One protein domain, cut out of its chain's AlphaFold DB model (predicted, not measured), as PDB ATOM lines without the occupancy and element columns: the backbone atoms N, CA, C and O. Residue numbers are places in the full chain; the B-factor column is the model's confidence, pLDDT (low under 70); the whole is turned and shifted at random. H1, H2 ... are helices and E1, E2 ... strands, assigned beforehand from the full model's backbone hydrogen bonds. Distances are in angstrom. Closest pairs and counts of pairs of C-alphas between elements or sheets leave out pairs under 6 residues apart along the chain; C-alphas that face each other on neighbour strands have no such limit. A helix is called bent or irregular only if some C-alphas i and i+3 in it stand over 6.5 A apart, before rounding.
ATOM      1  N   SER A  79      37.020 -34.055  44.800       73.19
ATOM      2  CA  SER A  79      36.649 -32.799  45.467       73.19
ATOM      3  C   SER A  79      36.291 -31.746  44.419       73.19
ATOM      4  O   SER A  79      36.720 -31.809  43.267       73.19
ATOM      5  N   ILE A  80      35.526 -30.723  44.809       70.81
ATOM      6  CA  ILE A  80      35.217 -29.586  43.930       70.81
ATOM      7  C   ILE A  80      36.486 -28.884  43.417       70.81
ATOM      8  O   ILE A  80      36.494 -28.351  42.306       70.81
ATOM      9  N   ALA A  81      37.577 -28.955  44.188       76.12
ATOM     10  CA  ALA A  81      38.887 -28.429  43.821       76.12
ATOM     11  C   ALA A  81      39.496 -29.102  42.573       76.12
ATOM     12  O   ALA A  81      40.322 -28.489  41.894       76.12
ATOM     13  N   ASP A  82      39.065 -30.323  42.234       79.75
ATOM     14  CA  ASP A  82      39.501 -31.022  41.019       79.75
ATOM     15  C   ASP A  82      38.896 -30.390  39.755       79.75
ATOM     16  O   ASP A  82      39.473 -30.471  38.669       79.75
ATOM     17  N   PHE A  83      37.752 -29.714  39.902       83.25
ATOM     18  CA  PHE A  83      36.974 -29.153  38.798       83.25
ATOM     19  C   PHE A  83      37.033 -27.633  38.708       83.25
ATOM     20  O   PHE A  83      36.760 -27.079  37.644       83.25
ATOM     21  N   MET A  84      37.379 -26.945  39.796       83.06
ATOM     22  CA  MET A  84      37.419 -25.490  39.828       83.06
ATOM     23  C   MET A  84      38.487 -24.976  40.789       83.06
ATOM     24  O   MET A  84      38.607 -25.441  41.920       83.06
ATOM     25  N   ARG A  85      39.247 -23.964  40.361       85.44
ATOM     26  CA  ARG A  85      40.266 -23.322  41.198       85.44
ATOM     27  C   ARG A  85      40.345 -21.825  40.960       85.44
ATOM     28  O   ARG A  85      40.227 -21.351  39.834       85.44
ATOM     29  N   PHE A  86      40.630 -21.090  42.023       83.38
ATOM     30  CA  PHE A  86      40.929 -19.669  41.963       83.38
ATOM     31  C   PHE A  86      42.443 -19.481  41.982       83.38
ATOM     32  O   PHE A  86      43.126 -19.979  42.878       83.38
ATOM     33  N   LYS A  87      42.986 -18.771  40.992       83.94
ATOM     34  CA  LYS A  87      44.421 -18.533  40.858       83.94
ATOM     35  C   LYS A  87      44.715 -17.040  40.829       83.94
ATOM     36  O   LYS A  87      44.130 -16.283  40.061       83.94
ATOM     37  N   ARG A  88      45.683 -16.623  41.641       78.25
ATOM     38  CA  ARG A  88      46.252 -15.273  41.606       78.25
ATOM     39  C   ARG A  88      47.401 -15.249  40.595       78.25
ATOM     40  O   ARG A  88      48.242 -16.151  40.618       78.25
ATOM     41  N   ARG A  89      47.458 -14.254  39.706       73.50
ATOM     42  CA  ARG A  89      48.663 -14.029  38.892       73.50
ATOM     43  C   ARG A  89      49.750 -13.426  39.782       73.50
ATOM     44  O   ARG A  89      49.474 -12.563  40.606       73.50
ATOM     45  N   VAL A  90      50.974 -13.924  39.629       63.25
ATOM     46  CA  VAL A  90      52.138 -13.532  40.447       63.25
ATOM     47  C   VAL A  90      52.812 -12.263  39.896       63.25
ATOM     48  O   VAL A  90      53.549 -11.587  40.608       63.25
ATOM     49  N   ASP A  91      52.495 -11.876  38.660       55.69
ATOM     50  CA  ASP A  91      53.164 -10.784  37.951       55.69
ATOM     51  C   ASP A  91      52.533  -9.419  38.279       55.69
ATOM     52  O   ASP A  91      51.765  -8.879  37.488       55.69
ATOM     53  N   GLY A  92      52.831  -8.874  39.465       49.03
ATOM     54  CA  GLY A  92      52.807  -7.433  39.797       49.03
ATOM     55  C   GLY A  92      51.495  -6.637  39.666       49.03
ATOM     56  O   GLY A  92      51.464  -5.467  40.040       49.03
ATOM     57  N   GLY A  93      50.416  -7.228  39.161       54.03
ATOM     58  CA  GLY A  93      49.090  -6.630  39.052       54.03
ATOM     59  C   GLY A  93      48.056  -7.440  39.825       54.03
ATOM     60  O   GLY A  93      48.158  -8.664  39.906       54.03
ATOM     61  N   ALA A  94      47.028  -6.765  40.345       60.75
ATOM     62  CA  ALA A  94      45.894  -7.342  41.080       60.75
ATOM     63  C   ALA A  94      44.958  -8.192  40.185       60.75
ATOM     64  O   ALA A  94      43.740  -8.051  40.223       60.75
ATOM     65  N   SER A  95      45.519  -9.048  39.330       70.38
ATOM     66  CA  SER A  95      44.775  -9.906  38.414       70.38
ATOM     67  C   SER A  95      44.636 -11.310  38.998       70.38
ATOM     68  O   SER A  95      45.602 -11.947  39.428       70.38
ATOM     69  N   ALA A  96      43.402 -11.793  39.034       79.56
ATOM     70  CA  ALA A  96      43.063 -13.128  39.485       79.56
ATOM     71  C   ALA A  96      42.100 -13.773  38.489       79.56
ATOM     72  O   ALA A  96      41.362 -13.077  37.798       79.56
ATOM     73  N   GLU A  97      42.136 -15.096  38.405       85.81
ATOM     74  CA  GLU A  97      41.349 -15.877  37.459       85.81
ATOM     75  C   GLU A  97      40.658 -17.038  38.178       85.81
ATOM     76  O   GLU A  97      41.264 -17.731  39.000       85.81
ATOM     77  N   LEU A  98      39.380 -17.247  37.866       86.38
ATOM     78  CA  LEU A  98      38.649 -18.456  38.225       86.38
ATOM     79  C   LEU A  98      38.751 -19.419  37.041       86.38
ATOM     80  O   LEU A  98      38.427 -19.058  35.914       86.38
ATOM     81  N   GLN A  99      39.243 -20.626  37.288       88.06
ATOM     82  CA  GLN A  99      39.475 -21.633  36.260       88.06
ATOM     83  C   GLN A  99      38.568 -22.825  36.504       88.06
ATOM     84  O   GLN A  99      38.507 -23.324  37.628       88.06
ATOM     85  N   THR A 100      37.924 -23.302  35.445       89.69
ATOM     86  CA  THR A 100      37.247 -24.596  35.410       89.69
ATOM     87  C   THR A 100      38.169 -25.651  34.801       89.69
ATOM     88  O   THR A 100      39.144 -25.329  34.111       89.69
ATOM     89  N   ALA A 101      37.902 -26.918  35.099       88.31
ATOM     90  CA  ALA A 101      38.659 -28.043  34.579       88.31
ATOM     91  C   ALA A 101      37.812 -28.920  33.659       88.31
ATOM     92  O   ALA A 101      36.590 -29.028  33.788       88.31
ATOM     93  N   LEU A 102      38.524 -29.588  32.759       90.19
ATOM     94  CA  LEU A 102      38.027 -30.671  31.936       90.19
ATOM     95  C   LEU A 102      38.725 -31.944  32.404       90.19
ATOM     96  O   LEU A 102      39.956 -32.023  32.382       90.19
ATOM     97  N   VAL A 103      37.944 -32.910  32.879       89.44
ATOM     98  CA  VAL A 103      38.470 -34.143  33.469       89.44
ATOM     99  C   VAL A 103      38.116 -35.321  32.582       89.44
ATOM    100  O   VAL A 103      36.945 -35.639  32.389       89.44
ATOM    101  N   SER A 104      39.145 -35.979  32.056       90.38
ATOM    102  CA  SER A 104      38.994 -37.095  31.128       90.38
ATOM    103  C   SER A 104      38.941 -38.440  31.833       90.38
ATOM    104  O   SER A 104      39.881 -38.849  32.518       90.38
ATOM    105  N   TYR A 105      37.875 -39.185  31.571       87.69
ATOM    106  CA  TYR A 105      37.675 -40.544  32.041       87.69
ATOM    107  C   TYR A 105      37.817 -41.527  30.883       87.69
ATOM    108  O   TYR A 105      37.226 -41.381  29.812       87.69
ATOM    109  N   ARG A 106      38.597 -42.582  31.118       88.38
ATOM    110  CA  ARG A 106      38.774 -43.704  30.192       88.38
ATOM    111  C   ARG A 106      38.546 -45.004  30.936       88.38
ATOM    112  O   ARG A 106      38.847 -45.120  32.125       88.38
ATOM    113  N   LYS A 107      38.025 -46.007  30.232       84.62
ATOM    114  CA  LYS A 107      37.875 -47.336  30.825       84.62
ATOM    115  C   LYS A 107      39.245 -47.922  31.150       84.62
ATOM    116  O   LYS A 107      40.180 -47.816  30.361       84.62
ATOM    117  N   ARG A 108      39.350 -48.559  32.315       84.75
ATOM    118  CA  ARG A 108      40.554 -49.292  32.714       84.75
ATOM    119  C   ARG A 108      40.622 -50.634  31.981       84.75
ATOM    120  O   ARG A 108      39.610 -51.162  31.512       84.75
ATOM    121  N   PHE A 109      41.829 -51.177  31.882       83.50
ATOM    122  CA  PHE A 109      42.043 -52.548  31.429       83.50
ATOM    123  C   PHE A 109      41.282 -53.531  32.344       83.50
ATOM    124  O   PHE A 109      41.243 -53.288  33.551       83.50
ATOM    125  N   PRO A 110      40.671 -54.611  31.818       80.94
ATOM    126  CA  PRO A 110      40.701 -55.072  30.423       80.94
ATOM    127  C   PRO A 110      39.627 -54.446  29.523       80.94
ATOM    128  O   PRO A 110      39.668 -54.621  28.309       80.94
ATOM    129  N   TRP A 111      38.674 -53.693  30.079       80.00
ATOM    130  CA  TRP A 111      37.534 -53.162  29.317       80.00
ATOM    131  C   TRP A 111      37.928 -52.128  28.255       80.00
ATOM    132  O   TRP A 111      37.188 -51.920  27.291       80.00
ATOM    133  N   SER A 112      39.104 -51.511  28.402       83.50
ATOM    134  CA  SER A 112      39.727 -50.685  27.365       83.50
ATOM    135  C   SER A 112      39.996 -51.451  26.065       83.50
ATOM    136  O   SER A 112      39.975 -50.835  25.009       83.50
ATOM    137  N   LEU A 113      40.173 -52.778  26.092       83.00
ATOM    138  CA  LEU A 113      40.380 -53.575  24.875       83.00
ATOM    139  C   LEU A 113      39.131 -53.621  23.982       83.00
ATOM    140  O   LEU A 113      39.252 -53.658  22.763       83.00
ATOM    141  N   LEU A 114      37.933 -53.601  24.579       84.88
ATOM    142  CA  LEU A 114      36.667 -53.665  23.838       84.88
ATOM    143  C   LEU A 114      36.301 -52.328  23.186       84.88
ATOM    144  O   LEU A 114      35.636 -52.308  22.154       84.88
ATOM    145  N   ARG A 115      36.688 -51.206  23.806       78.75
ATOM    146  CA  ARG A 115      36.475 -49.849  23.277       78.75
ATOM    147  C   ARG A 115      37.665 -48.945  23.622       78.75
ATOM    148  O   ARG A 115      37.553 -48.139  24.547       78.75
ATOM    149  N   PRO A 116      38.787 -49.056  22.893       78.50
ATOM    150  CA  PRO A 116      40.030 -48.358  23.239       78.50
ATOM    151  C   PRO A 116      39.944 -46.840  23.077       78.50
ATOM    152  O   PRO A 116      40.666 -46.113  23.753       78.50
ATOM    153  N   PHE A 117      39.036 -46.365  22.225       83.94
ATOM    154  CA  PHE A 117      38.852 -44.943  21.930       83.94
ATOM    155  C   PHE A 117      37.696 -44.301  22.708       83.94
ATOM    156  O   PHE A 117      37.443 -43.115  22.538       83.94
ATOM    157  N   LEU A 118      36.980 -45.057  23.556       88.12
ATOM    158  CA  LEU A 118      35.894 -44.480  24.348       88.12
ATOM    159  C   LEU A 118      36.474 -43.650  25.498       88.12
ATOM    160  O   LEU A 118      36.988 -44.196  26.481       88.12
ATOM    161  N   GLN A 119      36.330 -42.338  25.371       89.81
ATOM    162  CA  GLN A 119      36.678 -41.340  26.368       89.81
ATOM    163  C   GLN A 119      35.435 -40.517  26.705       89.81
ATOM    164  O   GLN A 119      34.618 -40.233  25.833       89.81
ATOM    165  N   VAL A 120      35.285 -40.171  27.980       91.81
ATOM    166  CA  VAL A 120      34.234 -39.276  28.464       91.81
ATOM    167  C   VAL A 120      34.917 -38.150  29.208       91.81
ATOM    168  O   VAL A 120      35.607 -38.409  30.191       91.81
ATOM    169  N   ASP A 121      34.717 -36.922  28.755       91.81
ATOM    170  CA  ASP A 121      35.259 -35.745  29.421       91.81
ATOM    171  C   ASP A 121      34.150 -35.046  30.197       91.81
ATOM    172  O   ASP A 121      33.118 -34.676  29.637       91.81
ATOM    173  N   LEU A 122      34.358 -34.882  31.501       91.00
ATOM    174  CA  LEU A 122      33.493 -34.075  32.345       91.00
ATOM    175  C   LEU A 122      33.987 -32.633  32.295       91.00
ATOM    176  O   LEU A 122      35.073 -32.319  32.787       91.00
ATOM    177  N   VAL A 123      33.189 -31.768  31.676       90.31
ATOM    178  CA  VAL A 123      33.514 -30.356  31.479       90.31
ATOM    179  C   VAL A 123      32.825 -29.534  32.556       90.31
ATOM    180  O   VAL A 123      31.600 -29.439  32.585       90.31
ATOM    181  N   SER A 124      33.606 -28.941  33.457       87.94
ATOM    182  CA  SER A 124      33.070 -28.017  34.453       87.94
ATOM    183  C   SER A 124      32.747 -26.670  33.807       87.94
ATOM    184  O   SER A 124      33.566 -26.104  33.079       87.94
ATOM    185  N   THR A 125      31.555 -26.138  34.080       85.81
ATOM    186  CA  THR A 125      31.107 -24.849  33.543       85.81
ATOM    187  C   THR A 125      30.568 -23.936  34.632       85.81
ATOM    188  O   THR A 125      29.892 -24.389  35.550       85.81
ATOM    189  N   ILE A 126      30.807 -22.635  34.479       84.75
ATOM    190  CA  ILE A 126      30.228 -21.578  35.312       84.75
ATOM    191  C   ILE A 126      29.210 -20.765  34.506       84.75
ATOM    192  O   ILE A 126      29.403 -20.507  33.321       84.75
ATOM    193  N   HIS A 127      28.124 -20.345  35.159       82.62
ATOM    194  CA  HIS A 127      27.022 -19.642  34.493       82.62
ATOM    195  C   HIS A 127      27.310 -18.169  34.177       82.62
ATOM    196  O   HIS A 127      26.648 -17.600  33.310       82.62
ATOM    197  N   ILE A 128      28.246 -17.545  34.899       81.56
ATOM    198  CA  ILE A 128      28.631 -16.140  34.731       81.56
ATOM    199  C   ILE A 128      30.156 -16.074  34.614       81.56
ATOM    200  O   ILE A 128      30.847 -16.461  35.555       81.56
ATOM    201  N   ALA A 129      30.665 -15.610  33.475       85.81
ATOM    202  CA  ALA A 129      32.094 -15.560  33.156       85.81
ATOM    203  C   ALA A 129      32.384 -14.494  32.091       85.81
ATOM    204  O   ALA A 129      31.456 -13.878  31.578       85.81
ATOM    205  N   ASP A 130      33.656 -14.276  31.764       89.69
ATOM    206  CA  ASP A 130      34.034 -13.415  30.639       89.69
ATOM    207  C   ASP A 130      33.526 -14.012  29.309       89.69
ATOM    208  O   ASP A 130      33.473 -15.237  29.152       89.69
ATOM    209  N   GLU A 131      33.166 -13.179  28.330       90.12
ATOM    210  CA  GLU A 131      32.712 -13.646  27.010       90.12
ATOM    211  C   GLU A 131      33.731 -14.603  26.366       90.12
ATOM    212  O   GLU A 131      33.372 -15.652  25.820       90.12
ATOM    213  N   GLU A 132      35.025 -14.291  26.492       92.75
ATOM    214  CA  GLU A 132      36.117 -15.083  25.930       92.75
ATOM    215  C   GLU A 132      36.164 -16.506  26.495       92.75
ATOM    216  O   GLU A 132      36.557 -17.435  25.783       92.75
ATOM    217  N   TYR A 133      35.734 -16.699  27.746       91.62
ATOM    218  CA  TYR A 133      35.621 -18.024  28.351       91.62
ATOM    219  C   TYR A 133      34.587 -18.875  27.607       91.62
ATOM    220  O   TYR A 133      34.873 -20.019  27.248       91.62
ATOM    221  N   PHE A 134      33.405 -18.320  27.319       91.19
ATOM    222  CA  PHE A 134      32.351 -19.054  26.618       91.19
ATOM    223  C   PHE A 134      32.712 -19.328  25.159       91.19
ATOM    224  O   PHE A 134      32.429 -20.415  24.659       91.19
ATOM    225  N   LEU A 135      33.388 -18.391  24.488       93.81
ATOM    226  CA  LEU A 135      33.883 -18.599  23.125       93.81
ATOM    227  C   LEU A 135      34.936 -19.713  23.064       93.81
ATOM    228  O   LEU A 135      34.894 -20.557  22.167       93.81
ATOM    229  N   ALA A 136      35.865 -19.741  24.024       93.94
ATOM    230  CA  ALA A 136      36.854 -20.808  24.128       93.94
ATOM    231  C   ALA A 136      36.191 -22.163  24.417       93.94
ATOM    232  O   ALA A 136      36.516 -23.151  23.762       93.94
ATOM    233  N   LEU A 137      35.224 -22.194  25.339       92.69
ATOM    234  CA  LEU A 137      34.465 -23.393  25.685       92.69
ATOM    235  C   LEU A 137      33.674 -23.938  24.489       92.69
ATOM    236  O   LEU A 137      33.747 -25.129  24.200       92.69
ATOM    237  N   GLN A 138      32.947 -23.080  23.769       92.75
ATOM    238  CA  GLN A 138      32.186 -23.473  22.581       92.75
ATOM    239  C   GLN A 138      33.102 -24.113  21.534       92.75
ATOM    240  O   GLN A 138      32.786 -25.183  21.020       92.75
ATOM    241  N   LYS A 139      34.255 -23.489  21.266       94.06
ATOM    242  CA  LYS A 139      35.239 -23.990  20.306       94.06
ATOM    243  C   LYS A 139      35.845 -25.333  20.726       94.06
ATOM    244  O   LYS A 139      36.053 -26.192  19.878       94.06
ATOM    245  N   GLU A 140      36.132 -25.522  22.011       92.56
ATOM    246  CA  GLU A 140      36.639 -26.801  22.524       92.56
ATOM    247  C   GLU A 140      35.604 -27.919  22.297       92.56
ATOM    248  O   GLU A 140      35.917 -28.983  21.758       92.56
ATOM    249  N   LEU A 141      34.338 -27.632  22.620       93.00
ATOM    250  CA  LEU A 141      33.214 -28.565  22.517       93.00
ATOM    251  C   LEU A 141      32.806 -28.912  21.075       93.00
ATOM    252  O   LEU A 141      32.163 -29.937  20.852       93.00
ATOM    253  N   GLU A 142      33.190 -28.112  20.078       92.69
ATOM    254  CA  GLU A 142      32.962 -28.427  18.657       92.69
ATOM    255  C   GLU A 142      33.713 -29.686  18.206       92.69
ATOM    256  O   GLU A 142      33.275 -30.357  17.275       92.69
ATOM    257  N   SER A 143      34.825 -30.021  18.865       91.62
ATOM    258  CA  SER A 143      35.637 -31.188  18.509       91.62
ATOM    259  C   SER A 143      35.064 -32.522  19.007       91.62
ATOM    260  O   SER A 143      35.529 -33.582  18.589       91.62
ATOM    261  N   TYR A 144      34.060 -32.478  19.886       93.50
ATOM    262  CA  TYR A 144      33.460 -33.656  20.503       93.50
ATOM    263  C   TYR A 144      32.390 -34.292  19.615       93.50
ATOM    264  O   TYR A 144      31.507 -33.608  19.090       93.50
ATOM    265  N   ASP A 145      32.399 -35.627  19.554       93.25
ATOM    266  CA  ASP A 145      31.380 -36.417  18.851       93.25
ATOM    267  C   ASP A 145      29.965 -36.156  19.398       93.25
ATOM    268  O   ASP A 145      28.984 -36.130  18.655       93.25
ATOM    269  N   CYS A 146      29.854 -35.984  20.718       93.00
ATOM    270  CA  CYS A 146      28.600 -35.794  21.435       93.00
ATOM    271  C   CYS A 146      28.840 -34.971  22.705       93.00
ATOM    272  O   CYS A 146      29.700 -35.311  23.517       93.00
ATOM    273  N   VAL A 147      28.048 -33.915  22.884       93.62
ATOM    274  CA  VAL A 147      28.040 -33.050  24.065       93.62
ATOM    275  C   VAL A 147      26.712 -33.234  24.783       93.62
ATOM    276  O   VAL A 147      25.652 -32.897  24.256       93.62
ATOM    277  N   LEU A 148      26.768 -33.772  25.997       91.12
ATOM    278  CA  LEU A 148      25.609 -33.908  26.873       91.12
ATOM    279  C   LEU A 148      25.544 -32.702  27.806       91.12
ATOM    280  O   LEU A 148      26.541 -32.379  28.448       91.12
ATOM    281  N   TYR A 149      24.384 -32.054  27.898       86.12
ATOM    282  CA  TYR A 149      24.198 -30.923  28.807       86.12
ATOM    283  C   TYR A 149      22.958 -31.070  29.687       86.12
ATOM    284  O   TYR A 149      21.902 -31.560  29.263       86.12
ATOM    285  N   GLU A 150      23.106 -30.578  30.913       81.94
ATOM    286  CA  GLU A 150      22.070 -30.476  31.935       81.94
ATOM    287  C   GLU A 150      21.427 -29.083  31.873       81.94
ATOM    288  O   GLU A 150      22.135 -28.074  31.828       81.94
ATOM    289  N   MET A 151      20.095 -29.014  31.794       74.19
ATOM    290  CA  MET A 151      19.341 -27.754  31.813       74.19
ATOM    291  C   MET A 151      17.841 -28.034  31.887       74.19
ATOM    292  O   MET A 151      17.248 -28.438  30.890       74.19
ATOM    293  N   VAL A 152      17.181 -27.667  32.979       66.62
ATOM    294  CA  VAL A 152      15.719 -27.761  33.047       66.62
ATOM    295  C   VAL A 152      15.074 -26.821  32.022       66.62
ATOM    296  O   VAL A 152      15.151 -25.595  32.129       66.62
ATOM    297  N   ALA A 153      14.409 -27.398  31.024       69.81
ATOM    298  CA  ALA A 153      13.697 -26.671  29.979       69.81
ATOM    299  C   ALA A 153      12.306 -27.275  29.749       69.81
ATOM    300  O   ALA A 153      12.073 -28.460  29.978       69.81
ATOM    301  N   SER A 154      11.354 -26.467  29.275       71.19
ATOM    302  CA  SER A 154      10.029 -26.986  28.913       71.19
ATOM    303  C   SER A 154      10.149 -28.014  27.788       71.19
ATOM    304  O   SER A 154      10.893 -27.783  26.827       71.19
ATOM    305  N   ARG A 155       9.349 -29.080  27.855       75.19
ATOM    306  CA  ARG A 155       9.277 -30.111  26.817       75.19
ATOM    307  C   ARG A 155       9.032 -29.528  25.423       75.19
ATOM    308  O   ARG A 155       9.732 -29.891  24.485       75.19
ATOM    309  N   GLU A 156       8.142 -28.541  25.314       73.75
ATOM    310  CA  GLU A 156       7.871 -27.831  24.057       73.75
ATOM    311  C   GLU A 156       9.136 -27.158  23.492       73.75
ATOM    312  O   GLU A 156       9.440 -27.281  22.311       73.75
ATOM    313  N   SER A 157       9.929 -26.480  24.330       72.25
ATOM    314  CA  SER A 157      11.190 -25.859  23.896       72.25
ATOM    315  C   SER A 157      12.239 -26.882  23.457       72.25
ATOM    316  O   SER A 157      13.033 -26.579  22.565       72.25
ATOM    317  N   LEU A 158      12.283 -28.061  24.079       74.25
ATOM    318  CA  LEU A 158      13.195 -29.139  23.691       74.25
ATOM    319  C   LEU A 158      12.768 -29.768  22.361       74.25
ATOM    320  O   LEU A 158      13.589 -29.931  21.458       74.25
ATOM    321  N   GLU A 159      11.474 -30.052  22.212       73.25
ATOM    322  CA  GLU A 159      10.883 -30.592  20.987       73.25
ATOM    323  C   GLU A 159      11.007 -29.603  19.823       73.25
ATOM    324  O   GLU A 159      11.435 -29.984  18.735       73.25
ATOM    325  N   ASN A 160      10.739 -28.314  20.048       72.06
ATOM    326  CA  ASN A 160      10.919 -27.266  19.046       72.06
ATOM    327  C   ASN A 160      12.373 -27.162  18.577       72.06
ATOM    328  O   ASN A 160      12.601 -27.017  17.379       72.06
ATOM    329  N   ARG A 161      13.360 -27.279  19.476       69.19
ATOM    330  CA  ARG A 161      14.780 -27.293  19.083       69.19
ATOM    331  C   ARG A 161      15.142 -28.532  18.275       69.19
ATOM    332  O   ARG A 161      15.813 -28.416  17.254       69.19
ATOM    333  N   ARG A 162      14.634 -29.703  18.665       68.00
ATOM    334  CA  ARG A 162      14.821 -30.943  17.901       68.00
ATOM    335  C   ARG A 162      14.213 -30.839  16.499       68.00
ATOM    336  O   ARG A 162      14.840 -31.253  15.530       68.00
ATOM    337  N   ASN A 163      13.026 -30.243  16.386       63.44
ATOM    338  CA  ASN A 163      12.260 -30.149  15.141       63.44
ATOM    339  C   ASN A 163      12.680 -28.971  14.241       63.44
ATOM    340  O   ASN A 163      12.466 -29.025  13.030       63.44
ATOM    341  N   ALA A 164      13.319 -27.930  14.788       59.25
ATOM    342  CA  ALA A 164      13.842 -26.789  14.027       59.25
ATOM    343  C   ALA A 164      14.912 -27.188  12.995       59.25
ATOM    344  O   ALA A 164      15.119 -26.466  12.020       59.25
ATOM    345  N   THR A 165      15.533 -28.357  13.162       54.00
ATOM    346  CA  THR A 165      16.442 -28.945  12.169       54.00
ATOM    347  C   THR A 165      15.728 -29.432  10.894       54.00
ATOM    348  O   THR A 165      16.395 -29.590   9.877       54.00
ATOM    349  N   ASN A 166      14.394 -29.603  10.891       51.38
ATOM    350  CA  ASN A 166      13.651 -30.213   9.774       51.38
ATOM    351  C   ASN A 166      12.589 -29.334   9.084       51.38
ATOM    352  O   ASN A 166      12.191 -29.656   7.965       51.38
ATOM    353  N   THR A 167      12.141 -28.211   9.652       43.81
ATOM    354  CA  THR A 167      11.112 -27.384   8.986       43.81
ATOM    355  C   THR A 167      11.232 -25.900   9.316       43.81
ATOM    356  O   THR A 167      11.356 -25.491  10.468       43.81
ATOM    357  N   PHE A 178       7.889 -16.739  32.109       41.88
ATOM    358  CA  PHE A 178       8.824 -15.699  32.511       41.88
ATOM    359  C   PHE A 178      10.012 -16.359  33.231       41.88
ATOM    360  O   PHE A 178       9.894 -16.771  34.381       41.88
ATOM    361  N   ASN A 179      11.154 -16.431  32.543       55.88
ATOM    362  CA  ASN A 179      12.464 -16.822  33.065       55.88
ATOM    363  C   ASN A 179      12.973 -15.776  34.074       55.88
ATOM    364  O   ASN A 179      14.006 -15.155  33.838       55.88
ATOM    365  N   ILE A 180      12.248 -15.527  35.171       54.72
ATOM    366  CA  ILE A 180      12.665 -14.594  36.236       54.72
ATOM    367  C   ILE A 180      14.071 -14.977  36.712       54.72
ATOM    368  O   ILE A 180      14.928 -14.110  36.855       54.72
ATOM    369  N   LEU A 181      14.345 -16.280  36.793       60.12
ATOM    370  CA  LEU A 181      15.665 -16.845  37.039       60.12
ATOM    371  C   LEU A 181      16.744 -16.331  36.070       60.12
ATOM    372  O   LEU A 181      17.755 -15.767  36.483       60.12
ATOM    373  N   GLY A 182      16.493 -16.462  34.765       63.69
ATOM    374  CA  GLY A 182      17.399 -15.980  33.725       63.69
ATOM    375  C   GLY A 182      17.478 -14.450  33.651       63.69
ATOM    376  O   GLY A 182      18.456 -13.916  33.132       63.69
ATOM    377  N   CYS A 183      16.477 -13.721  34.152       65.94
ATOM    378  CA  CYS A 183      16.542 -12.265  34.305       65.94
ATOM    379  C   CYS A 183      17.473 -11.868  35.459       65.94
ATOM    380  O   CYS A 183      18.291 -10.968  35.287       65.94
ATOM    381  N   ILE A 184      17.385 -12.556  36.602       63.94
ATOM    382  CA  ILE A 184      18.243 -12.318  37.773       63.94
ATOM    383  C   ILE A 184      19.699 -12.630  37.434       63.94
ATOM    384  O   ILE A 184      20.572 -11.796  37.663       63.94
ATOM    385  N   GLN A 185      19.965 -13.793  36.835       64.88
ATOM    386  CA  GLN A 185      21.324 -14.187  36.457       64.88
ATOM    387  C   GLN A 185      21.954 -13.194  35.469       64.88
ATOM    388  O   GLN A 185      23.092 -12.778  35.666       64.88
ATOM    389  N   ARG A 186      21.195 -12.713  34.474       72.88
ATOM    390  CA  ARG A 186      21.646 -11.634  33.577       72.88
ATOM    391  C   ARG A 186      21.907 -10.318  34.295       72.88
ATOM    392  O   ARG A 186      22.860  -9.619  33.966       72.88
ATOM    393  N   GLN A 187      21.060  -9.948  35.250       68.44
ATOM    394  CA  GLN A 187      21.270  -8.730  36.027       68.44
ATOM    395  C   GLN A 187      22.549  -8.837  36.866       68.44
ATOM    396  O   GLN A 187      23.318  -7.879  36.921       68.44
ATOM    397  N   MET A 188      22.807 -10.008  37.449       67.69
ATOM    398  CA  MET A 188      24.037 -10.297  38.180       67.69
ATOM    399  C   MET A 188      25.269 -10.231  37.272       67.69
ATOM    400  O   MET A 188      26.251  -9.587  37.631       67.69
ATOM    401  N   ALA A 189      25.199 -10.824  36.077       75.12
ATOM    402  CA  ALA A 189      26.265 -10.754  35.080       75.12
ATOM    403  C   ALA A 189      26.605  -9.291  34.730       75.12
ATOM    404  O   ALA A 189      27.761  -8.886  34.810       75.12
ATOM    405  N   ARG A 190      25.588  -8.442  34.515       77.62
ATOM    406  CA  ARG A 190      25.771  -6.995  34.282       77.62
ATOM    407  C   ARG A 190      26.431  -6.265  35.447       77.62
ATOM    408  O   ARG A 190      27.321  -5.456  35.214       77.62
ATOM    409  N   ILE A 191      26.005  -6.534  36.685       72.25
ATOM    410  CA  ILE A 191      26.616  -5.941  37.891       72.25
ATOM    411  C   ILE A 191      28.090  -6.323  37.982       72.25
ATOM    412  O   ILE A 191      28.928  -5.506  38.353       72.25
ATOM    413  N   LEU A 192      28.401  -7.564  37.621       77.62
ATOM    414  CA  LEU A 192      29.761  -8.061  37.592       77.62
ATOM    415  C   LEU A 192      30.512  -7.659  36.331       77.62
ATOM    416  O   LEU A 192      31.686  -7.967  36.273       77.62
ATOM    417  N   THR A 193      29.942  -6.976  35.336       83.69
ATOM    418  CA  THR A 193      30.610  -6.769  34.030       83.69
ATOM    419  C   THR A 193      31.152  -8.091  33.456       83.69
ATOM    420  O   THR A 193      32.331  -8.207  33.138       83.69
ATOM    421  N   LEU A 194      30.301  -9.115  33.463       86.12
ATOM    422  CA  LEU A 194      30.523 -10.460  32.934       86.12
ATOM    423  C   LEU A 194      29.314 -10.850  32.072       86.12
ATOM    424  O   LEU A 194      28.276 -10.182  32.105       86.12
ATOM    425  N   ASP A 195      29.421 -11.975  31.378       83.75
ATOM    426  CA  ASP A 195      28.392 -12.510  30.495       83.75
ATOM    427  C   ASP A 195      27.719 -13.753  31.066       83.75
ATOM    428  O   ASP A 195      28.205 -14.396  31.999       83.75
ATOM    429  N   PHE A 196      26.544 -14.067  30.523       82.62
ATOM    430  CA  PHE A 196      25.697 -15.159  30.983       82.62
ATOM    431  C   PHE A 196      25.705 -16.326  29.991       82.62
ATOM    432  O   PHE A 196      25.438 -16.154  28.804       82.62
ATOM    433  N   GLN A 197      25.917 -17.538  30.502       83.38
ATOM    434  CA  GLN A 197      26.120 -18.761  29.719       83.38
ATOM    435  C   GLN A 197      25.065 -19.016  28.630       83.38
ATOM    436  O   GLN A 197      25.421 -19.443  27.532       83.38
ATOM    437  N   LEU A 198      23.774 -18.789  28.909       81.69
ATOM    438  CA  LEU A 198      22.710 -19.051  27.923       81.69
ATOM    439  C   LEU A 198      22.687 -18.044  26.767       81.69
ATOM    440  O   LEU A 198      22.067 -18.329  25.747       81.69
ATOM    441  N   ASP A 199      23.329 -16.888  26.930       83.19
ATOM    442  CA  ASP A 199      23.415 -15.870  25.885       83.19
ATOM    443  C   ASP A 199      24.650 -16.088  24.987       83.19
ATOM    444  O   ASP A 199      24.637 -15.672  23.830       83.19
ATOM    445  N   CYS A 200      25.678 -16.790  25.486       85.62
ATOM    446  CA  CYS A 200      26.938 -17.019  24.769       85.62
ATOM    447  C   CYS A 200      27.062 -18.406  24.109       85.62
ATOM    448  O   CYS A 200      27.696 -18.515  23.062       85.62
ATOM    449  N   LEU A 201      26.501 -19.473  24.698       85.25
ATOM    450  CA  LEU A 201      26.648 -20.841  24.173       85.25
ATOM    451  C   LEU A 201      25.543 -21.224  23.181       85.25
ATOM    452  O   LEU A 201      24.359 -20.960  23.404       85.25
ATOM    453  N   ASN A 202      25.923 -21.934  22.115       88.19
ATOM    454  CA  ASN A 202      24.989 -22.433  21.109       88.19
ATOM    455  C   ASN A 202      24.583 -23.893  21.366       88.19
ATOM    456  O   ASN A 202      25.176 -24.838  20.838       88.19
ATOM    457  N   TYR A 203      23.480 -24.057  22.095       84.06
ATOM    458  CA  TYR A 203      22.872 -25.357  22.390       84.06
ATOM    459  C   TYR A 203      22.035 -25.953  21.243       84.06
ATOM    460  O   TYR A 203      21.369 -26.968  21.447       84.06
ATOM    461  N   GLU A 204      21.967 -25.303  20.078       83.94
ATOM    462  CA  GLU A 204      21.253 -25.816  18.895       83.94
ATOM    463  C   GLU A 204      22.179 -26.586  17.938       83.94
ATOM    464  O   GLU A 204      21.734 -27.088  16.907       83.94
ATOM    465  N   SER A 205      23.467 -26.689  18.274       85.75
ATOM    466  CA  SER A 205      24.459 -27.423  17.489       85.75
ATOM    467  C   SER A 205      24.110 -28.917  17.407       85.75
ATOM    468  O   SER A 205      23.610 -29.509  18.362       85.75
ATOM    469  N   SER A 206      24.385 -29.557  16.267       86.50
ATOM    470  CA  SER A 206      23.911 -30.922  15.976       86.50
ATOM    471  C   SER A 206      24.484 -32.014  16.883       86.50
ATOM    472  O   SER A 206      23.869 -33.067  17.015       86.50
ATOM    473  N   ASN A 207      25.652 -31.779  17.484       90.44
ATOM    474  CA  ASN A 207      26.300 -32.687  18.428       90.44
ATOM    475  C   ASN A 207      25.884 -32.440  19.892       90.44
ATOM    476  O   ASN A 207      26.406 -33.112  20.776       90.44
ATOM    477  N   TRP A 208      24.964 -31.506  20.171       90.06
ATOM    478  CA  TRP A 208      24.495 -31.204  21.527       90.06
ATOM    479  C   TRP A 208      23.184 -31.921  21.842       90.06
ATOM    480  O   TRP A 208      22.175 -31.753  21.157       90.06
ATOM    481  N   TYR A 209      23.173 -32.664  22.944       88.69
ATOM    482  CA  TYR A 209      22.026 -33.443  23.388       88.69
ATOM    483  C   TYR A 209      21.658 -33.084  24.822       88.69
ATOM    484  O   TYR A 209      22.495 -33.035  25.722       88.69
ATOM    485  N   HIS A 210      20.369 -32.843  25.025       85.69
ATOM    486  CA  HIS A 210      19.825 -32.608  26.350       85.69
ATOM    487  C   HIS A 210      19.789 -33.926  27.132       85.69
ATOM    488  O   HIS A 210      19.210 -34.901  26.651       85.69
ATOM    489  N   ALA A 211      20.424 -33.950  28.302       85.38
ATOM    490  CA  ALA A 211      20.605 -35.157  29.109       85.38
ATOM    491  C   ALA A 211      19.842 -35.134  30.445       85.38
ATOM    492  O   ALA A 211      20.004 -36.044  31.252       85.38
ATOM    493  N   ASP A 212      19.030 -34.106  30.673       79.62
ATOM    494  CA  ASP A 212      18.348 -33.854  31.942       79.62
ATOM    495  C   ASP A 212      16.816 -33.914  31.774       79.62
ATOM    496  O   ASP A 212      16.299 -34.281  30.714       79.62
ATOM    497  N   LEU A 213      16.088 -33.654  32.856       76.12
ATOM    498  CA  LEU A 213      14.639 -33.717  32.934       76.12
ATOM    499  C   LEU A 213      13.985 -32.476  32.322       76.12
ATOM    500  O   LEU A 213      14.420 -31.336  32.508       76.12
ATOM    501  N   ASP A 214      12.850 -32.694  31.660       79.50
ATOM    502  CA  ASP A 214      11.988 -31.591  31.272       79.50
ATOM    503  C   ASP A 214      11.311 -30.965  32.502       79.50
ATOM    504  O   ASP A 214      11.089 -31.607  33.533       79.50
ATOM    505  N   TYR A 215      10.959 -29.689  32.376       77.50
ATOM    506  CA  TYR A 215      10.370 -28.904  33.460       77.50
ATOM    507  C   TYR A 215       9.112 -29.538  34.080       77.50
ATOM    508  O   TYR A 215       8.930 -29.462  35.297       77.50
ATOM    509  N   GLU A 216       8.251 -30.168  33.277       81.06
ATOM    510  CA  GLU A 216       7.004 -30.752  33.781       81.06
ATOM    511  C   GLU A 216       7.301 -31.989  34.629       81.06
ATOM    512  O   GLU A 216       6.790 -32.119  35.743       81.06
ATOM    513  N   THR A 217       8.204 -32.847  34.153       82.25
ATOM    514  CA  THR A 217       8.688 -34.002  34.916       82.25
ATOM    515  C   THR A 217       9.383 -33.572  36.209       82.25
ATOM    516  O   THR A 217       9.087 -34.112  37.275       82.25
ATOM    517  N   PHE A 218      10.241 -32.548  36.161       78.44
ATOM    518  CA  PHE A 218      10.900 -32.003  37.352       78.44
ATOM    519  C   PHE A 218       9.891 -31.503  38.400       78.44
ATOM    520  O   PHE A 218      10.041 -31.759  39.597       78.44
ATOM    521  N   LYS A 219       8.830 -30.819  37.959       76.19
ATOM    522  CA  LYS A 219       7.765 -30.326  38.841       76.19
ATOM    523  C   LYS A 219       6.953 -31.466  39.461       76.19
ATOM    524  O   LYS A 219       6.620 -31.393  40.643       76.19
ATOM    525  N   LEU A 220       6.639 -32.507  38.690       84.31
ATOM    526  CA  LEU A 220       5.933 -33.688  39.195       84.31
ATOM    527  C   LEU A 220       6.739 -34.409  40.279       84.31
ATOM    528  O   LEU A 220       6.187 -34.717  41.332       84.31
TER     529      LEU A 220
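What this domain is: This is residues 79 to 167 and 178 to 220 of the 332 residues of an uncharacterized protein of Glycine max (UniProt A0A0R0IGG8). Two antiparallel hairpins, E1-E2 and E3-E4, follow end to end as one long ribbon, bent where E2 runs on into E3, and the other named elements spread loosely to one side of it. H1, with the short H4 packed on it, and the small parallel pair E5-E6 come first on that side, while H3, H2 and H5 are outlying; residues 109 to 114, at the E3-E4 end of the ribbon, stick out. The printed part has 132 residues with five named helices and six named strands, in the order E1 E2 E3 E4 H1 E5 H2 H3 H4 E6 H5, the strands in three sheets of two. The class is mixed, helices and strands; the whole is loose, with a radius of gyration of the C-alphas of 18.0 A and spans of 51 by 49 by 31 A.

How they stand to each other: E1, residues 84 to 88, and E2, residues 96 to 100, form an antiparallel hairpin at 161 degrees, with N 87 and O 97 at 2.8 A. E2 runs on into E3, residues 102 to 106, at 27 degrees. E3 and E4, residues 119 to 123, form the second hairpin, antiparallel at 158 degrees, with N 105 and O 120 at 2.8 A. E4 is near E5, residues 147 to 149, with 7 pairs of C-alphas within 10 A. E5 and E6, residues 208 to 210, are parallel at 32 degrees, with N 209 and O 147 at 2.8 A. H1, residues 131 to 141, touches H4, residues 197 to 200; their closest C-alphas, of Phe 134 and Cys 200, are 6.1 A apart. H3, residues 180 to 191, is near H4, with 9 pairs of C-alphas within 10 A. H2, residues 155 to 163, and H5, residues 215 to 220, are close but not clearly touching; their closest C-alphas, of Arg 155 and Tyr 215, are 6.8 A apart. They run opposite ways at a shallow tilt of 34 degrees, only just short of steep. Among the pairs that are apart are H1 and H2, and H3 and H5. Every O i to N i+4 pair is within hydrogen-bond range in H1, H2, H3 and H5; H4 is too short for such a pair.

Where its parts are: E1 begins at C-alpha 84, (37.419, -25.490, 39.828), and spans 13.6 A. E2 spans 13.5 A, E3 13.2 A and E4 12.5 A. H3 spans 16.5 A, H1 15.6 A and H2 12.1 A. H5 ends at C-alpha 220, (5.933, -33.688, 39.195).

The domain as a whole: The two C-alphas farthest apart, of Gly 92 and Thr 167, are 55.6 A apart. Residues 168 to 177 are not printed, and C-alphas 167 and 178 are 26.4 A apart across this cut. The link from E3 to E4 is long, 12 residues. The mean pLDDT of the printed part is 79.7; 24 residues are under 70, among them 90 to 94, 161 to 167 and 178 to 185.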